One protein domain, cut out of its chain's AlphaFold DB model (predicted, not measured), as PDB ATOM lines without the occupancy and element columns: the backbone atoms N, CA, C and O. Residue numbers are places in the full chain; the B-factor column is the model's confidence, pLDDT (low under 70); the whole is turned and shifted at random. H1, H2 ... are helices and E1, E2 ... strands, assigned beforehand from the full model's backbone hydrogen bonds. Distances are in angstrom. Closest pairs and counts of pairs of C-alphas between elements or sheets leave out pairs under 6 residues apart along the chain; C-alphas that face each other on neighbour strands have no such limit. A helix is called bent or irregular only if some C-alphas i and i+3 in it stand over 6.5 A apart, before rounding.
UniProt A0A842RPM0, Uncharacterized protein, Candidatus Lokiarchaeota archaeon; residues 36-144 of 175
ATOM      1  N   LEU A  36     -44.221  42.688 -48.349       97.81
ATOM      2  CA  LEU A  36     -44.997  41.495 -48.029       97.81
ATOM      3  C   LEU A  36     -44.380  40.743 -46.846       97.81
ATOM      4  O   LEU A  36     -43.304  40.157 -46.959       97.81
ATOM      5  N   ILE A  37     -45.078  40.715 -45.712       97.69
ATOM      6  CA  ILE A  37     -44.656  39.971 -44.518       97.69
ATOM      7  C   ILE A  37     -45.390  38.630 -44.475       97.69
ATOM      8  O   ILE A  37     -46.595  38.579 -44.240       97.69
ATOM      9  N   VAL A  38     -44.648  37.537 -44.635       97.19
ATOM     10  CA  VAL A  38     -45.168  36.167 -44.578       97.19
ATOM     11  C   VAL A  38     -44.701  35.500 -43.288       97.19
ATOM     12  O   VAL A  38     -43.505  35.288 -43.066       97.19
ATOM     13  N   LYS A  39     -45.661  35.147 -42.433       96.75
ATOM     14  CA  LYS A  39     -45.428  34.433 -41.175       96.75
ATOM     15  C   LYS A  39     -45.843  32.976 -41.343       96.75
ATOM     16  O   LYS A  39     -46.972  32.702 -41.736       96.75
ATOM     17  N   GLY A  40     -44.933  32.058 -41.048       95.94
ATOM     18  CA  GLY A  40     -45.242  30.640 -40.943       95.94
ATOM     19  C   GLY A  40     -46.163  30.359 -39.752       95.94
ATOM     20  O   GLY A  40     -46.205  31.128 -38.789       95.94
ATOM     21  N   ASN A  41     -46.891  29.246 -39.818       95.56
ATOM     22  CA  ASN A  41     -47.832  28.822 -38.779       95.56
ATOM     23  C   ASN A  41     -47.149  28.155 -37.569       95.56
ATOM     24  O   ASN A  41     -47.780  27.940 -36.536       95.56
ATOM     25  N   GLU A  42     -45.861  27.835 -37.685       96.38
ATOM     26  CA  GLU A  42     -45.061  27.137 -36.682       96.38
ATOM     27  C   GLU A  42     -43.725  27.857 -36.432       96.38
ATOM     28  O   GLU A  42     -43.244  28.622 -37.265       96.38
ATOM     29  N   LEU A  43     -43.096  27.590 -35.279       95.12
ATOM     30  CA  LEU A  43     -41.714  27.990 -34.949       95.12
ATOM     31  C   LEU A  43     -41.364  29.465 -35.253       95.12
ATOM     32  O   LEU A  43     -40.275  29.784 -35.736       95.12
ATOM     33  N   LEU A  44     -42.288  30.377 -34.942       95.06
ATOM     34  CA  LEU A  44     -42.107  31.821 -35.081       95.06
ATOM     35  C   LEU A  44     -41.684  32.444 -33.742       95.06
ATOM     36  O   LEU A  44     -42.509  32.779 -32.893       95.06
ATOM     37  N   CYS A  45     -40.376  32.593 -33.535       94.00
ATOM     38  CA  CYS A  45     -39.834  33.186 -32.314       94.00
ATOM     39  C   CYS A  45     -40.079  34.701 -32.281       94.00
ATOM     40  O   CYS A  45     -39.475  35.443 -33.061       94.00
ATOM     41  N   ARG A  46     -40.892  35.164 -31.321       92.31
ATOM     42  CA  ARG A  46     -41.247  36.584 -31.159       92.31
ATOM     43  C   ARG A  46     -40.024  37.490 -31.020       92.31
ATOM     44  O   ARG A  46     -39.868  38.404 -31.815       92.31
ATOM     45  N   GLU A  47     -39.130  37.212 -30.073       87.56
ATOM     46  CA  GLU A  47     -37.900  37.998 -29.837       87.56
ATOM     47  C   GLU A  47     -36.824  37.788 -30.914       87.56
ATOM     48  O   GLU A  47     -35.804  38.469 -30.926       87.56
ATOM     49  N   GLY A  48     -37.031  36.806 -31.793       89.00
ATOM     50  CA  GLY A  48     -36.052  36.376 -32.771       89.00
ATOM     51  C   GLY A  48     -36.423  36.801 -34.187       89.00
ATOM     52  O   GLY A  48     -36.378  37.976 -34.546       89.00
ATOM     53  N   CYS A  49     -36.785  35.814 -35.008       93.19
ATOM     54  CA  CYS A  49     -37.066  36.001 -36.428       93.19
ATOM     55  C   CYS A  49     -38.281  36.890 -36.719       93.19
ATOM     56  O   CYS A  49     -38.394  37.358 -37.846       93.19
ATOM     57  N   GLN A  50     -39.158  37.143 -35.740       95.25
ATOM     58  CA  GLN A  50     -40.267  38.077 -35.904       95.25
ATOM     59  C   GLN A  50     -39.872  39.516 -35.571       95.25
ATOM     60  O   GLN A  50     -39.796  40.356 -36.464       95.25
ATOM     61  N   ASN A  51     -39.637  39.837 -34.297       95.00
ATOM     62  CA  ASN A  51     -39.544  41.239 -33.896       95.00
ATOM     63  C   ASN A  51     -38.238  41.903 -34.330       95.00
ATOM     64  O   ASN A  51     -38.250  43.109 -34.530       95.00
ATOM     65  N   ASN A  52     -37.146  41.168 -34.557       94.19
ATOM     66  CA  ASN A  52     -35.910  41.781 -35.054       94.19
ATOM     67  C   ASN A  52     -36.074  42.417 -36.444       94.19
ATOM     68  O   ASN A  52     -35.825  43.618 -36.576       94.19
ATOM     69  N   PRO A  53     -36.505  41.676 -37.488       96.44
ATOM     70  CA  PRO A  53     -36.730  42.291 -38.790       96.44
ATOM     71  C   PRO A  53     -37.888  43.289 -38.766       96.44
ATOM     72  O   PRO A  53     -37.784  44.316 -39.426       96.44
ATOM     73  N   LEU A  54     -38.961  43.036 -38.007       97.56
ATOM     74  CA  LEU A  54     -40.118  43.936 -37.981       97.56
ATOM     75  C   LEU A  54     -39.827  45.264 -37.275       97.56
ATOM     76  O   LEU A  54     -40.226  46.307 -37.783       97.56
ATOM     77  N   ALA A  55     -39.100  45.249 -36.156       96.38
ATOM     78  CA  ALA A  55     -38.705  46.473 -35.463       96.38
ATOM     79  C   ALA A  55     -37.815  47.340 -36.357       96.38
ATOM     80  O   ALA A  55     -38.060  48.534 -36.507       96.38
ATOM     81  N   LEU A  56     -36.811  46.730 -36.999       96.62
ATOM     82  CA  LEU A  56     -35.940  47.466 -37.908       96.62
ATOM     83  C   LEU A  56     -36.707  47.961 -39.141       96.62
ATOM     84  O   LEU A  56     -36.518  49.104 -39.536       96.62
ATOM     85  N   LEU A  57     -37.607  47.156 -39.713       98.12
ATOM     86  CA  LEU A  57     -38.456  47.581 -40.827       98.12
ATOM     87  C   LEU A  57     -39.249  48.851 -40.490       98.12
ATOM     88  O   LEU A  57     -39.305  49.748 -41.323       98.12
ATOM     89  N   GLN A  58     -39.827  48.952 -39.288       97.25
ATOM     90  CA  GLN A  58     -40.568  50.151 -38.878       97.25
ATOM     91  C   GLN A  58     -39.682  51.388 -38.799       97.25
ATOM     92  O   GLN A  58     -40.076  52.434 -39.307       97.25
ATOM     93  N   VAL A  59     -38.485  51.257 -38.220       96.62
ATOM     94  CA  VAL A  59     -37.509  52.354 -38.183       96.62
ATOM     95  C   VAL A  59     -37.167  52.797 -39.605       96.62
ATOM     96  O   VAL A  59     -37.280  53.972 -39.927       96.62
ATOM     97  N   LEU A  60     -36.808  51.866 -40.493       97.62
ATOM     98  CA  LEU A  60     -36.418  52.219 -41.861       97.62
ATOM     99  C   LEU A  60     -37.573  52.839 -42.656       97.62
ATOM    100  O   LEU A  60     -37.361  53.813 -43.366       97.62
ATOM    101  N   ALA A  61     -38.786  52.298 -42.533       97.56
ATOM    102  CA  ALA A  61     -39.935  52.753 -43.309       97.56
ATOM    103  C   ALA A  61     -40.476  54.111 -42.849       97.56
ATOM    104  O   ALA A  61     -40.908  54.908 -43.678       97.56
ATOM    105  N   TYR A  62     -40.484  54.369 -41.539       96.50
ATOM    106  CA  TYR A  62     -41.150  55.547 -40.984       96.50
ATOM    107  C   TYR A  62     -40.193  56.670 -40.596       96.50
ATOM    108  O   TYR A  62     -40.567  57.831 -40.756       96.50
ATOM    109  N   ASP A  63     -38.965  56.358 -40.175       96.25
ATOM    110  CA  ASP A  63     -37.982  57.388 -39.815       96.25
ATOM    111  C   ASP A  63     -37.148  57.839 -41.029       96.25
ATOM    112  O   ASP A  63     -36.596  58.936 -41.010       96.25
ATOM    113  N   PHE A  64     -37.088  57.023 -42.093       96.25
ATOM    114  CA  PHE A  64     -36.336  57.291 -43.335       96.25
ATOM    115  C   PHE A  64     -37.214  57.152 -44.591       96.25
ATOM    116  O   PHE A  64     -36.771  56.667 -45.639       96.25
ATOM    117  N   SER A  65     -38.482  57.558 -44.482       95.81
ATOM    118  CA  SER A  65     -39.521  57.367 -45.508       95.81
ATOM    119  C   SER A  65     -39.174  57.933 -46.892       95.81
ATOM    120  O   SER A  65     -39.625  57.415 -47.906       95.81
ATOM    121  N   GLU A  66     -38.343  58.973 -46.954       95.50
ATOM    122  CA  GLU A  66     -37.896  59.615 -48.191       95.50
ATOM    123  C   GLU A  66     -36.845  58.807 -48.963       95.50
ATOM    124  O   GLU A  66     -36.634  59.048 -50.152       95.50
ATOM    125  N   LYS A  67     -36.173  57.863 -48.293       95.81
ATOM    126  CA  LYS A  67     -35.198  56.942 -48.898       95.81
ATOM    127  C   LYS A  67     -35.721  55.522 -49.012       95.81
ATOM    128  O   LYS A  67     -35.266  54.778 -49.877       95.81
ATOM    129  N   PHE A  68     -36.623  55.147 -48.116       98.06
ATOM    130  CA  PHE A  68     -37.177  53.813 -48.059       98.06
ATOM    131  C   PHE A  68     -37.905  53.450 -49.358       98.06
ATOM    132  O   PHE A  68     -38.755  54.187 -49.850       98.06
ATOM    133  N   SER A  69     -37.596  52.270 -49.880       96.69
ATOM    134  CA  SER A  69     -38.296  51.628 -50.987       96.69
ATOM    135  C   SER A  69     -38.651  50.204 -50.576       96.69
ATOM    136  O   SER A  69     -37.773  49.450 -50.165       96.69
ATOM    137  N   GLY A  70     -39.926  49.824 -50.663       95.38
ATOM    138  CA  GLY A  70     -40.340  48.448 -50.428       95.38
ATOM    139  C   GLY A  70     -40.130  47.565 -51.656       95.38
ATOM    140  O   GLY A  70     -39.026  47.438 -52.196       95.38
ATOM    141  N   GLU A  71     -41.198  46.890 -52.073       96.50
ATOM    142  CA  GLU A  71     -41.210  45.899 -53.157       96.50
ATOM    143  C   GLU A  71     -40.333  44.674 -52.853       96.50
ATOM    144  O   GLU A  71     -39.665  44.098 -53.719       96.50
ATOM    145  N   PHE A  72     -40.311  44.263 -51.588       98.50
ATOM    146  CA  PHE A  72     -39.637  43.049 -51.148       98.50
ATOM    147  C   PHE A  72     -40.490  42.260 -50.160       98.50
ATOM    148  O   PHE A  72     -41.410  42.792 -49.542       98.50
ATOM    149  N   PHE A  73     -40.173  40.978 -49.997       98.56
ATOM    150  CA  PHE A  73     -40.812  40.132 -48.992       98.56
ATOM    151  C   PHE A  73     -39.939  39.959 -47.744       98.56
ATOM    152  O   PHE A  73     -38.708  40.003 -47.811       98.56
ATOM    153  N   ILE A  74     -40.570  39.687 -46.603       98.31
ATOM    154  CA  ILE A  74     -39.931  39.142 -45.404       98.31
ATOM    155  C   ILE A  74     -40.662  37.857 -45.026       98.31
ATOM    156  O   ILE A  74     -41.854  37.883 -44.738       98.31
ATOM    157  N   ILE A  75     -39.944  36.739 -44.997       98.12
ATOM    158  CA  ILE A  75     -40.471  35.418 -44.650       98.12
ATOM    159  C   ILE A  75     -39.849  34.972 -43.327       98.12
ATOM    160  O   ILE A  75     -38.632  35.032 -43.166       98.12
ATOM    161  N   MET A  76     -40.670  34.524 -42.381       97.31
ATOM    162  CA  MET A  76     -40.243  34.146 -41.027       97.31
ATOM    163  C   MET A  76     -41.105  33.013 -40.465       97.31
ATOM    164  O   MET A  76     -42.282  32.914 -40.795       97.31
ATOM    165  N   GLY A  77     -40.544  32.188 -39.579       96.12
ATOM    166  CA  GLY A  77     -41.241  31.027 -39.004       96.12
ATOM    167  C   GLY A  77     -41.107  29.762 -39.859       96.12
ATOM    168  O   GLY A  77     -40.122  29.607 -40.575       96.12
ATOM    169  N   LYS A  78     -42.063  28.843 -39.743       96.56
ATOM    170  CA  LYS A  78     -42.113  27.549 -40.439       96.56
ATOM    171  C   LYS A  78     -43.561  27.163 -40.768       96.56
ATOM    172  O   LYS A  78     -44.487  27.719 -40.184       96.56
ATOM    173  N   GLY A  79     -43.772  26.198 -41.652       97.00
ATOM    174  CA  GLY A  79     -45.087  25.661 -41.994       97.00
ATOM    175  C   GLY A  79     -45.775  26.525 -43.042       97.00
ATOM    176  O   GLY A  79     -46.906  26.974 -42.838       97.00
ATOM    177  N   PHE A  80     -45.053  26.812 -44.128       96.25
ATOM    178  CA  PHE A  80     -45.560  27.593 -45.253       96.25
ATOM    179  C   PHE A  80     -46.364  26.709 -46.212       96.25
ATOM    180  O   PHE A  80     -46.109  25.512 -46.344       96.25
ATOM    181  N   ASN A  81     -47.328  27.306 -46.918       88.06
ATOM    182  CA  ASN A  81     -48.042  26.611 -47.987       88.06
ATOM    183  C   ASN A  81     -47.078  26.272 -49.148       88.06
ATOM    184  O   ASN A  81     -46.128  27.017 -49.406       88.06
ATOM    185  N   SER A  82     -47.340  25.179 -49.872       80.44
ATOM    186  CA  SER A  82     -46.565  24.765 -51.050       80.44
ATOM    187  C   SER A  82     -46.470  25.856 -52.116       80.44
ATOM    188  O   SER A  82     -45.460  25.937 -52.814       80.44
ATOM    189  N   ASP A  83     -47.478  26.724 -52.186       91.19
ATOM    190  CA  ASP A  83     -47.672  27.678 -53.281       91.19
ATOM    191  C   ASP A  83     -47.014  29.046 -53.010       91.19
ATOM    192  O   ASP A  83     -47.182  29.987 -53.784       91.19
ATOM    193  N   LEU A  84     -46.230  29.179 -51.929       95.19
ATOM    194  CA  LEU A  84     -45.603  30.444 -51.512       95.19
ATOM    195  C   LEU A  84     -44.862  31.155 -52.657       95.19
ATOM    196  O   LEU A  84     -44.963  32.366 -52.820       95.19
ATOM    197  N   ILE A  85     -44.108  30.413 -53.468       95.25
ATOM    198  CA  ILE A  85     -43.332  30.990 -54.576       95.25
ATOM    199  C   ILE A  85     -44.247  31.549 -55.672       95.25
ATOM    200  O   ILE A  85     -43.956  32.597 -56.253       95.25
ATOM    201  N   GLU A  86     -45.347  30.860 -55.958       95.25
ATOM    202  CA  GLU A  86     -46.329  31.280 -56.957       95.25
ATOM    203  C   GLU A  86     -47.064  32.537 -56.494       95.25
ATOM    204  O   GLU A  86     -47.273  33.460 -57.282       95.25
ATOM    205  N   GLU A  87     -47.371  32.618 -55.198       94.19
ATOM    206  CA  GLU A  87     -47.944  33.807 -54.578       94.19
ATOM    207  C   GLU A  87     -46.998  35.012 -54.689       94.19
ATOM    208  O   GLU A  87     -47.405  36.070 -55.171       94.19
ATOM    209  N   LEU A  88     -45.713  34.846 -54.351       96.25
ATOM    210  CA  LEU A  88     -44.710  35.907 -54.500       96.25
ATOM    211  C   LEU A  88     -44.637  36.423 -55.943       96.25
ATOM    212  O   LEU A  88     -44.664  37.633 -56.170       96.25
ATOM    213  N   LYS A  89     -44.625  35.514 -56.926       95.00
ATOM    214  CA  LYS A  89     -44.635  35.865 -58.355       95.00
ATOM    215  C   LYS A  89     -45.898  36.611 -58.766       95.00
ATOM    216  O   LYS A  89     -45.808  37.588 -59.505       95.00
ATOM    217  N   LYS A  90     -47.066  36.164 -58.298       94.06
ATOM    218  CA  LYS A  90     -48.362  36.784 -58.604       94.06
ATOM    219  C   LYS A  90     -48.401  38.251 -58.179       94.06
ATOM    220  O   LYS A  90     -48.979  39.070 -58.888       94.06
ATOM    221  N   TYR A  91     -47.764  38.575 -57.058       91.88
ATOM    222  CA  TYR A  91     -47.652  39.939 -56.542       91.88
ATOM    223  C   TYR A  91     -46.350  40.648 -56.961       91.88
ATOM    224  O   TYR A  91     -46.017  41.693 -56.416       91.88
ATOM    225  N   SER A  92     -45.629  40.118 -57.957       94.56
ATOM    226  CA  SER A  92     -44.395  40.692 -58.519       94.56
ATOM    227  C   SER A  92     -43.225  40.846 -57.536       94.56
ATOM    228  O   SER A  92     -42.275  41.579 -57.814       94.56
ATOM    229  N   TYR A  93     -43.226  40.115 -56.420       96.94
ATOM    230  CA  TYR A  93     -42.097  40.084 -55.497       96.94
ATOM    231  C   TYR A  93     -41.024  39.107 -55.978       96.94
ATOM    232  O   TYR A  93     -41.277  37.923 -56.189       96.94
ATOM    233  N   ASN A  94     -39.790  39.596 -56.112       96.69
ATOM    234  CA  ASN A  94     -38.649  38.801 -56.583       96.69
ATOM    235  C   ASN A  94     -37.377  38.976 -55.737       96.69
ATOM    236  O   ASN A  94     -36.336  38.411 -56.063       96.69
ATOM    237  N   LYS A  95     -37.440  39.760 -54.659       98.12
ATOM    238  CA  LYS A  95     -36.343  39.989 -53.717       98.12
ATOM    239  C   LYS A  95     -36.900  40.030 -52.299       98.12
ATOM    240  O   LYS A  95     -38.049  40.418 -52.094       98.12
ATOM    241  N   GLY A  96     -36.097  39.640 -51.318       98.38
ATOM    242  CA  GLY A  96     -36.551  39.642 -49.935       98.38
ATOM    243  C   GLY A  96     -35.604  38.995 -48.940       98.38
ATOM    244  O   GLY A  96     -34.505  38.548 -49.274       98.38
ATOM    245  N   LEU A  97     -36.054  38.979 -47.691       98.50
ATOM    246  CA  LEU A  97     -35.360  38.427 -46.537       98.50
ATOM    247  C   LEU A  97     -36.075  37.159 -46.060       98.50
ATOM    248  O   LEU A  97     -37.278  37.169 -45.828       98.50
ATOM    249  N   VAL A  98     -35.317  36.089 -45.840       98.12
ATOM    250  CA  VAL A  98     -35.761  34.895 -45.111       98.12
ATOM    251  C   VAL A  98     -35.091  34.907 -43.736       98.12
ATOM    252  O   VAL A  98     -33.866  34.794 -43.630       98.12
ATOM    253  N   ALA A  99     -35.883  35.113 -42.687       97.12
ATOM    254  CA  ALA A  99     -35.418  35.333 -41.325       97.12
ATOM    255  C   ALA A  99     -35.638  34.100 -40.439       97.12
ATOM    256  O   ALA A  99     -36.758  33.629 -40.243       97.12
ATOM    257  N   GLY A 100     -34.550  33.637 -39.830       95.81
ATOM    258  CA  GLY A 100     -34.517  32.485 -38.945       95.81
ATOM    259  C   GLY A 100     -34.235  31.174 -39.676       95.81
ATOM    260  O   GLY A 100     -34.704  30.928 -40.786       95.81
ATOM    261  N   PHE A 101     -33.486  30.310 -38.995       94.94
ATOM    262  CA  PHE A 101     -33.087  28.991 -39.476       94.94
ATOM    263  C   PHE A 101     -34.266  28.152 -39.983       94.94
ATOM    264  O   PHE A 101     -34.179  27.584 -41.064       94.94
ATOM    265  N   CYS A 102     -35.396  28.148 -39.262       96.00
ATOM    266  CA  CYS A 102     -36.568  27.352 -39.634       96.00
ATOM    267  C   CYS A 102     -37.133  27.728 -41.015       96.00
ATOM    268  O   CYS A 102     -37.437  26.837 -41.804       96.00
ATOM    269  N   ALA A 103     -37.212  29.025 -41.330       96.69
ATOM    270  CA  ALA A 103     -37.684  29.488 -42.633       96.69
ATOM    271  C   ALA A 103     -36.657  29.196 -43.733       96.69
ATOM    272  O   ALA A 103     -37.006  28.794 -44.844       96.69
ATOM    273  N   ILE A 104     -35.371  29.381 -43.423       97.00
ATOM    274  CA  ILE A 104     -34.277  29.142 -44.368       97.00
ATOM    275  C   ILE A 104     -34.215  27.668 -44.775       97.00
ATOM    276  O   ILE A 104     -34.088  27.388 -45.966       97.00
ATOM    277  N   GLU A 105     -34.326  26.744 -43.821       96.94
ATOM    278  CA  GLU A 105     -34.338  25.306 -44.105       96.94
ATOM    279  C   GLU A 105     -35.538  24.884 -44.957       96.94
ATOM    280  O   GLU A 105     -35.398  24.051 -45.846       96.94
ATOM    281  N   GLU A 106     -36.723  25.446 -44.702       97.31
ATOM    282  CA  GLU A 106     -37.950  25.010 -45.372       97.31
ATOM    283  C   GLU A 106     -38.089  25.566 -46.796       97.31
ATOM    284  O   GLU A 106     -38.439  24.834 -47.730       97.31
ATOM    285  N   VAL A 107     -37.832  26.865 -46.971       97.31
ATOM    286  CA  VAL A 107     -38.118  27.573 -48.232       97.31
ATOM    287  C   VAL A 107     -36.919  28.307 -48.818       97.31
ATOM    288  O   VAL A 107     -36.953  28.669 -49.993       97.31
ATOM    289  N   GLY A 108     -35.843  28.504 -48.052       96.81
ATOM    290  CA  GLY A 108     -34.717  29.342 -48.460       96.81
ATOM    291  C   GLY A 108     -34.109  28.924 -49.798       96.81
ATOM    292  O   GLY A 108     -34.032  29.735 -50.723       96.81
ATOM    293  N   GLU A 109     -33.668  27.668 -49.925       96.75
ATOM    294  CA  GLU A 109     -33.002  27.200 -51.150       96.75
ATOM    295  C   GLU A 109     -33.918  27.307 -52.375       96.75
ATOM    296  O   GLU A 109     -33.486  27.787 -53.422       96.75
ATOM    297  N   LYS A 110     -35.201  26.953 -52.226       97.12
ATOM    298  CA  LYS A 110     -36.197  27.073 -53.298       97.12
ATOM    299  C   LYS A 110     -36.342  28.526 -53.759       97.12
ATOM    300  O   LYS A 110     -36.283  28.793 -54.956       97.12
ATOM    301  N   LEU A 111     -36.434  29.468 -52.818       97.94
ATOM    302  CA  LEU A 111     -36.491  30.903 -53.116       97.94
ATOM    303  C   LEU A 111     -35.222  31.391 -53.821       97.94
ATOM    304  O   LEU A 111     -35.306  32.166 -54.769       97.94
ATOM    305  N   ARG A 112     -34.035  30.938 -53.397       97.88
ATOM    306  CA  ARG A 112     -32.771  31.295 -54.062       97.88
ATOM    307  C   ARG A 112     -32.629  30.691 -55.453       97.88
ATOM    308  O   ARG A 112     -32.012  31.336 -56.298       97.88
ATOM    309  N   ASN A 113     -33.153  29.493 -55.681       97.94
ATOM    310  CA  ASN A 113     -33.154  28.863 -56.998       97.94
ATOM    311  C   ASN A 113     -34.089  29.600 -57.959       97.94
ATOM    312  O   ASN A 113     -33.728  29.800 -59.113       97.94
ATOM    313  N   GLU A 114     -35.239  30.057 -57.467       97.88
ATOM    314  CA  GLU A 114     -36.208  30.798 -58.268       97.88
ATOM    315  C   GLU A 114     -35.771  32.247 -58.541       97.88
ATOM    316  O   GLU A 114     -35.723  32.695 -59.683       97.88
ATOM    317  N   PHE A 115     -35.436  32.997 -57.492       97.88
ATOM    318  CA  PHE A 115     -35.219  34.442 -57.578       97.88
ATOM    319  C   PHE A 115     -33.742  34.845 -57.632       97.88
ATOM    320  O   PHE A 115     -33.413  35.997 -57.922       97.88
ATOM    321  N   GLY A 116     -32.828  33.911 -57.371       97.94
ATOM    322  CA  GLY A 116     -31.386  34.129 -57.389       97.94
ATOM    323  C   GLY A 116     -30.796  34.539 -56.035       97.94
ATOM    324  O   GLY A 116     -31.361  35.315 -55.263       97.94
ATOM    325  N   LYS A 117     -29.567  34.074 -55.772       96.88
ATOM    326  CA  LYS A 117     -28.835  34.319 -54.509       96.88
ATOM    327  C   LYS A 117     -28.640  35.801 -54.165       96.88
ATOM    328  O   LYS A 117     -28.539  36.134 -52.992       96.88
ATOM    329  N   LYS A 118     -28.565  36.674 -55.176       96.50
ATOM    330  CA  LYS A 118     -28.389  38.126 -55.000       96.50
ATOM    331  C   LYS A 118     -29.659  38.852 -54.540       96.50
ATOM    332  O   LYS A 118     -29.548  39.961 -54.035       96.50
ATOM    333  N   ASN A 119     -30.825  38.236 -54.731       97.69
ATOM    334  CA  ASN A 119     -32.124  38.832 -54.431       97.69
ATOM    335  C   ASN A 119     -32.724  38.286 -53.126       97.69
ATOM    336  O   ASN A 119     -33.535  38.964 -52.501       97.69
ATOM    337  N   VAL A 120     -32.320  37.083 -52.700       98.38
ATOM    338  CA  VAL A 120     -32.838  36.433 -51.486       98.38
ATOM    339  C   VAL A 120     -31.769  36.376 -50.397       98.38
ATOM    340  O   VAL A 120     -30.834  35.562 -50.421       98.38
ATOM    341  N   PHE A 121     -31.942  37.247 -49.408       98.06
ATOM    342  CA  PHE A 121     -31.067  37.391 -48.254       98.06
ATOM    343  C   PHE A 121     -31.520  36.486 -47.115       98.06
ATOM    344  O   PHE A 121     -32.711  36.241 -46.942       98.06
ATOM    345  N   TYR A 122     -30.564  36.002 -46.328       97.62
ATOM    346  CA  TYR A 122     -30.824  35.157 -45.166       97.62
ATOM    347  C   TYR A 122     -30.374  35.858 -43.891       97.62
ATOM    348  O   TYR A 122     -29.346  36.533 -43.891       97.62
ATOM    349  N   SER A 123     -31.115  35.624 -42.812       96.12
ATOM    350  CA  SER A 123     -30.683  35.871 -41.437       96.12
ATOM    351  C   SER A 123     -30.746  34.545 -40.682       96.12
ATOM    352  O   SER A 123     -31.830  34.064 -40.354       96.12
ATOM    353  N   HIS A 124     -29.597  33.892 -40.500       90.25
ATOM    354  CA  HIS A 124     -29.515  32.472 -40.139       90.25
ATOM    355  C   HIS A 124     -29.933  32.192 -38.695       90.25
ATOM    356  O   HIS A 124     -30.647  31.227 -38.433       90.25
ATOM    357  N   ASN A 125     -29.528  33.041 -37.753       83.12
ATOM    358  CA  ASN A 125     -29.872  32.854 -36.345       83.12
ATOM    359  C   ASN A 125     -31.096  33.688 -35.983       83.12
ATOM    360  O   ASN A 125     -31.277  34.786 -36.505       83.12
ATOM    361  N   CYS A 126     -31.874  33.215 -35.005       76.25
ATOM    362  CA  CYS A 126     -33.038  33.943 -34.493       76.25
ATOM    363  C   CYS A 126     -32.699  35.395 -34.105       76.25
ATOM    364  O   CYS A 126     -33.536  36.271 -34.266       76.25
ATOM    365  N   ASN A 127     -31.469  35.662 -33.656       84.44
ATOM    366  CA  ASN A 127     -31.017  36.993 -33.253       84.44
ATOM    367  C   ASN A 127     -29.775  37.485 -34.022       84.44
ATOM    368  O   ASN A 127     -28.919  38.165 -33.457       84.44
ATOM    369  N   ASN A 128     -29.619  37.120 -35.305       90.38
ATOM    370  CA  ASN A 128     -28.538  37.689 -36.118       90.38
ATOM    371  C   ASN A 128     -28.903  39.096 -36.616       90.38
ATOM    372  O   ASN A 128     -29.308  39.301 -37.764       90.38
ATOM    373  N   LEU A 129     -28.768  40.082 -35.729       92.56
ATOM    374  CA  LEU A 129     -29.083  41.480 -36.029       92.56
ATOM    375  C   LEU A 129     -28.219  42.038 -37.165       92.56
ATOM    376  O   LEU A 129     -28.715  42.803 -37.985       92.56
ATOM    377  N   ALA A 130     -26.954  41.621 -37.258       94.75
ATOM    378  CA  ALA A 130     -26.042  42.082 -38.300       94.75
ATOM    379  C   ALA A 130     -26.491  41.636 -39.701       94.75
ATOM    380  O   ALA A 130     -26.526  42.456 -40.621       94.75
ATOM    381  N   GLU A 131     -26.870  40.365 -39.871       95.75
ATOM    382  CA  GLU A 131     -27.400  39.858 -41.147       95.75
ATOM    383  C   GLU A 131     -28.755  40.482 -41.488       95.75
ATOM    384  O   GLU A 131     -28.956  40.930 -42.616       95.75
ATOM    385  N   THR A 132     -29.652  40.573 -40.500       96.31
ATOM    386  CA  THR A 132     -30.979  41.191 -40.656       96.31
ATOM    387  C   THR A 132     -30.862  42.637 -41.127       96.31
ATOM    388  O   THR A 132     -31.468  43.013 -42.127       96.31
ATOM    389  N   ALA A 133     -30.030  43.436 -40.455       96.31
ATOM    390  CA  ALA A 133     -29.809  44.826 -40.821       96.31
ATOM    391  C   ALA A 133     -29.124  44.958 -42.183       96.31
ATOM    392  O   ALA A 133     -29.576  45.736 -43.013       96.31
ATOM    393  N   THR A 134     -28.110  44.137 -42.469       96.38
ATOM    394  CA  THR A 134     -27.467  44.117 -43.794       96.38
ATOM    395  C   THR A 134     -28.471  43.849 -44.916       96.38
ATOM    396  O   THR A 134     -28.424  44.507 -45.955       96.38
ATOM    397  N   ALA A 135     -29.368  42.881 -44.724       97.25
ATOM    398  CA  ALA A 135     -30.400  42.554 -45.698       97.25
ATOM    399  C   ALA A 135     -31.398  43.703 -45.864       97.25
ATOM    400  O   ALA A 135     -31.651  44.122 -46.990       97.25
ATOM    401  N   LEU A 136     -31.929  44.239 -44.762       97.81
ATOM    402  CA  LEU A 136     -32.925  45.305 -44.817       97.81
ATOM    403  C   LEU A 136     -32.360  46.615 -45.370       97.81
ATOM    404  O   LEU A 136     -33.056  47.262 -46.145       97.81
ATOM    405  N   PHE A 137     -31.102  46.971 -45.096       97.31
ATOM    406  CA  PHE A 137     -30.456  48.119 -45.744       97.31
ATOM    407  C   PHE A 137     -30.381  47.941 -47.267       97.31
ATOM    408  O   PHE A 137     -30.766  48.822 -48.030       97.31
ATOM    409  N   LYS A 138     -29.962  46.757 -47.734       96.38
ATOM    410  CA  LYS A 138     -29.887  46.460 -49.175       96.38
ATOM    411  C   LYS A 138     -31.250  46.431 -49.858       96.38
ATOM    412  O   LYS A 138     -31.359  46.860 -51.001       96.38
ATOM    413  N   LEU A 139     -32.261  45.884 -49.187       97.81
ATOM    414  CA  LEU A 139     -33.608  45.752 -49.739       97.81
ATOM    415  C   LEU A 139     -34.341  47.093 -49.781       97.81
ATOM    416  O   LEU A 139     -34.973  47.377 -50.795       97.81
ATOM    417  N   SER A 140     -34.212  47.891 -48.715       97.44
ATOM    418  CA  SER A 140     -34.931  49.159 -48.544       97.44
ATOM    419  C   SER A 140     -34.283  50.363 -49.223       97.44
ATOM    420  O   SER A 140     -34.931  51.392 -49.367       97.44
ATOM    421  N   GLY A 141     -32.998  50.276 -49.580       95.81
ATOM    422  CA  GLY A 141     -32.228  51.414 -50.087       95.81
ATOM    423  C   GLY A 141     -31.728  52.375 -49.002       95.81
ATOM    424  O   GLY A 141     -30.900  53.237 -49.300       95.81
ATOM    425  N   VAL A 142     -32.156  52.209 -47.745       96.25
ATOM    426  CA  VAL A 142     -31.619  52.955 -46.601       96.25
ATOM    427  C   VAL A 142     -30.247  52.390 -46.239       96.25
ATOM    428  O   VAL A 142     -30.082  51.182 -46.082       96.25
ATOM    429  N   SER A 143     -29.243  53.246 -46.084       93.19
ATOM    430  CA  SER A 143     -27.894  52.827 -45.705       93.19
ATOM    431  C   SER A 143     -27.694  52.863 -44.190       93.19
ATOM    432  O   SER A 143     -28.288  53.674 -43.485       93.19
ATOM    433  N   ALA A 144     -26.764  52.054 -43.673       92.50
ATOM    434  CA  ALA A 144     -26.351  52.143 -42.269       92.50
ATOM    435  C   ALA A 144     -25.837  53.549 -41.896       92.50
ATOM    436  O   ALA A 144     -25.944  53.962 -40.743       92.50
TER     437      ALA A 144
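AT A GLANCE: This is residues 36 to 144 of the 175 residues of an uncharacterized protein of Candidatus Lokiarchaeota archaeon (UniProt A0A842RPM0). A small, twisted sheet of four parallel strands makes the middle of three layers, with H1 and H4 side by side over one face and H3 over the other. H2 sits off to the side and only grazes the sheet with residues 84 to 88. The printed part has 109 residues, with the order E1 H1 E2 H2 E3 H3 E4 H4 along the chain; across the sheet the order is E1 E2 E3 E4. The class is mixed, and the whole is compact, with a radius of gyration of the C-alphas of 12.7 A and spans of 36 by 29 by 20 A.

IN THESE COORDINATES: The strands are E1, residues 36 to 39, from C-alpha 36 at (-44.997, 41.495, -48.029); E2, 72 to 76, 13.5 A long; E3, 96 to 99; and E4, 120 to 123. The helices are H1, 46 to 63, 22.8 A; H2, 84 to 90; H3, 101 to 115, 19.0 A; and H4, 129 to 140, 15.8 A, ending at C-alpha 140 (-34.931, 49.159, -48.544). H1 is only just irregular, with C-alphas 46 and 49 6.8 A apart; H3 is irregular, with C-alphas 106 and 109 7.9 A apart.

HOW THE PARTS SIT: N 38 and O 74 of E1 and E2 are 2.8 A apart, N 97 and O 73 of E3 and E2 2.8 A, and N 121 and O 96 of E4 and E3 2.9 A, each within hydrogen-bond range. H4 is over E3 and E4 at a height over the sheet of 8.5 A. H1, on the same face, touches H4 with residues 52 to 60 alone, closest at the C-alphas of Pro 53 and Thr 132, 6.1 A, at a steep tilt of 40 degrees, the same way. H3 is on the opposite face, height 8.2 A, with Arg 112 and Val 120 the closest C-alphas to E4, 5.7 A. Strand-helix-strand units, two parallel neighbour strands with a helix between, are E1, H1, E2 with a left-handed crossover, and E2, H2, E3 and E3, H3, E4 with right-handed ones. Every O i to N i+4 pair is within range in H2 and H4, 11 of 14 in H1 and 9 of 11 in H3.

THE WHOLE: The C-alphas farthest apart, of Glu 66 and Ser 82, are 36.0 A apart. The printed part has no cut and no long link, and no printed residue is under 70 in pLDDT.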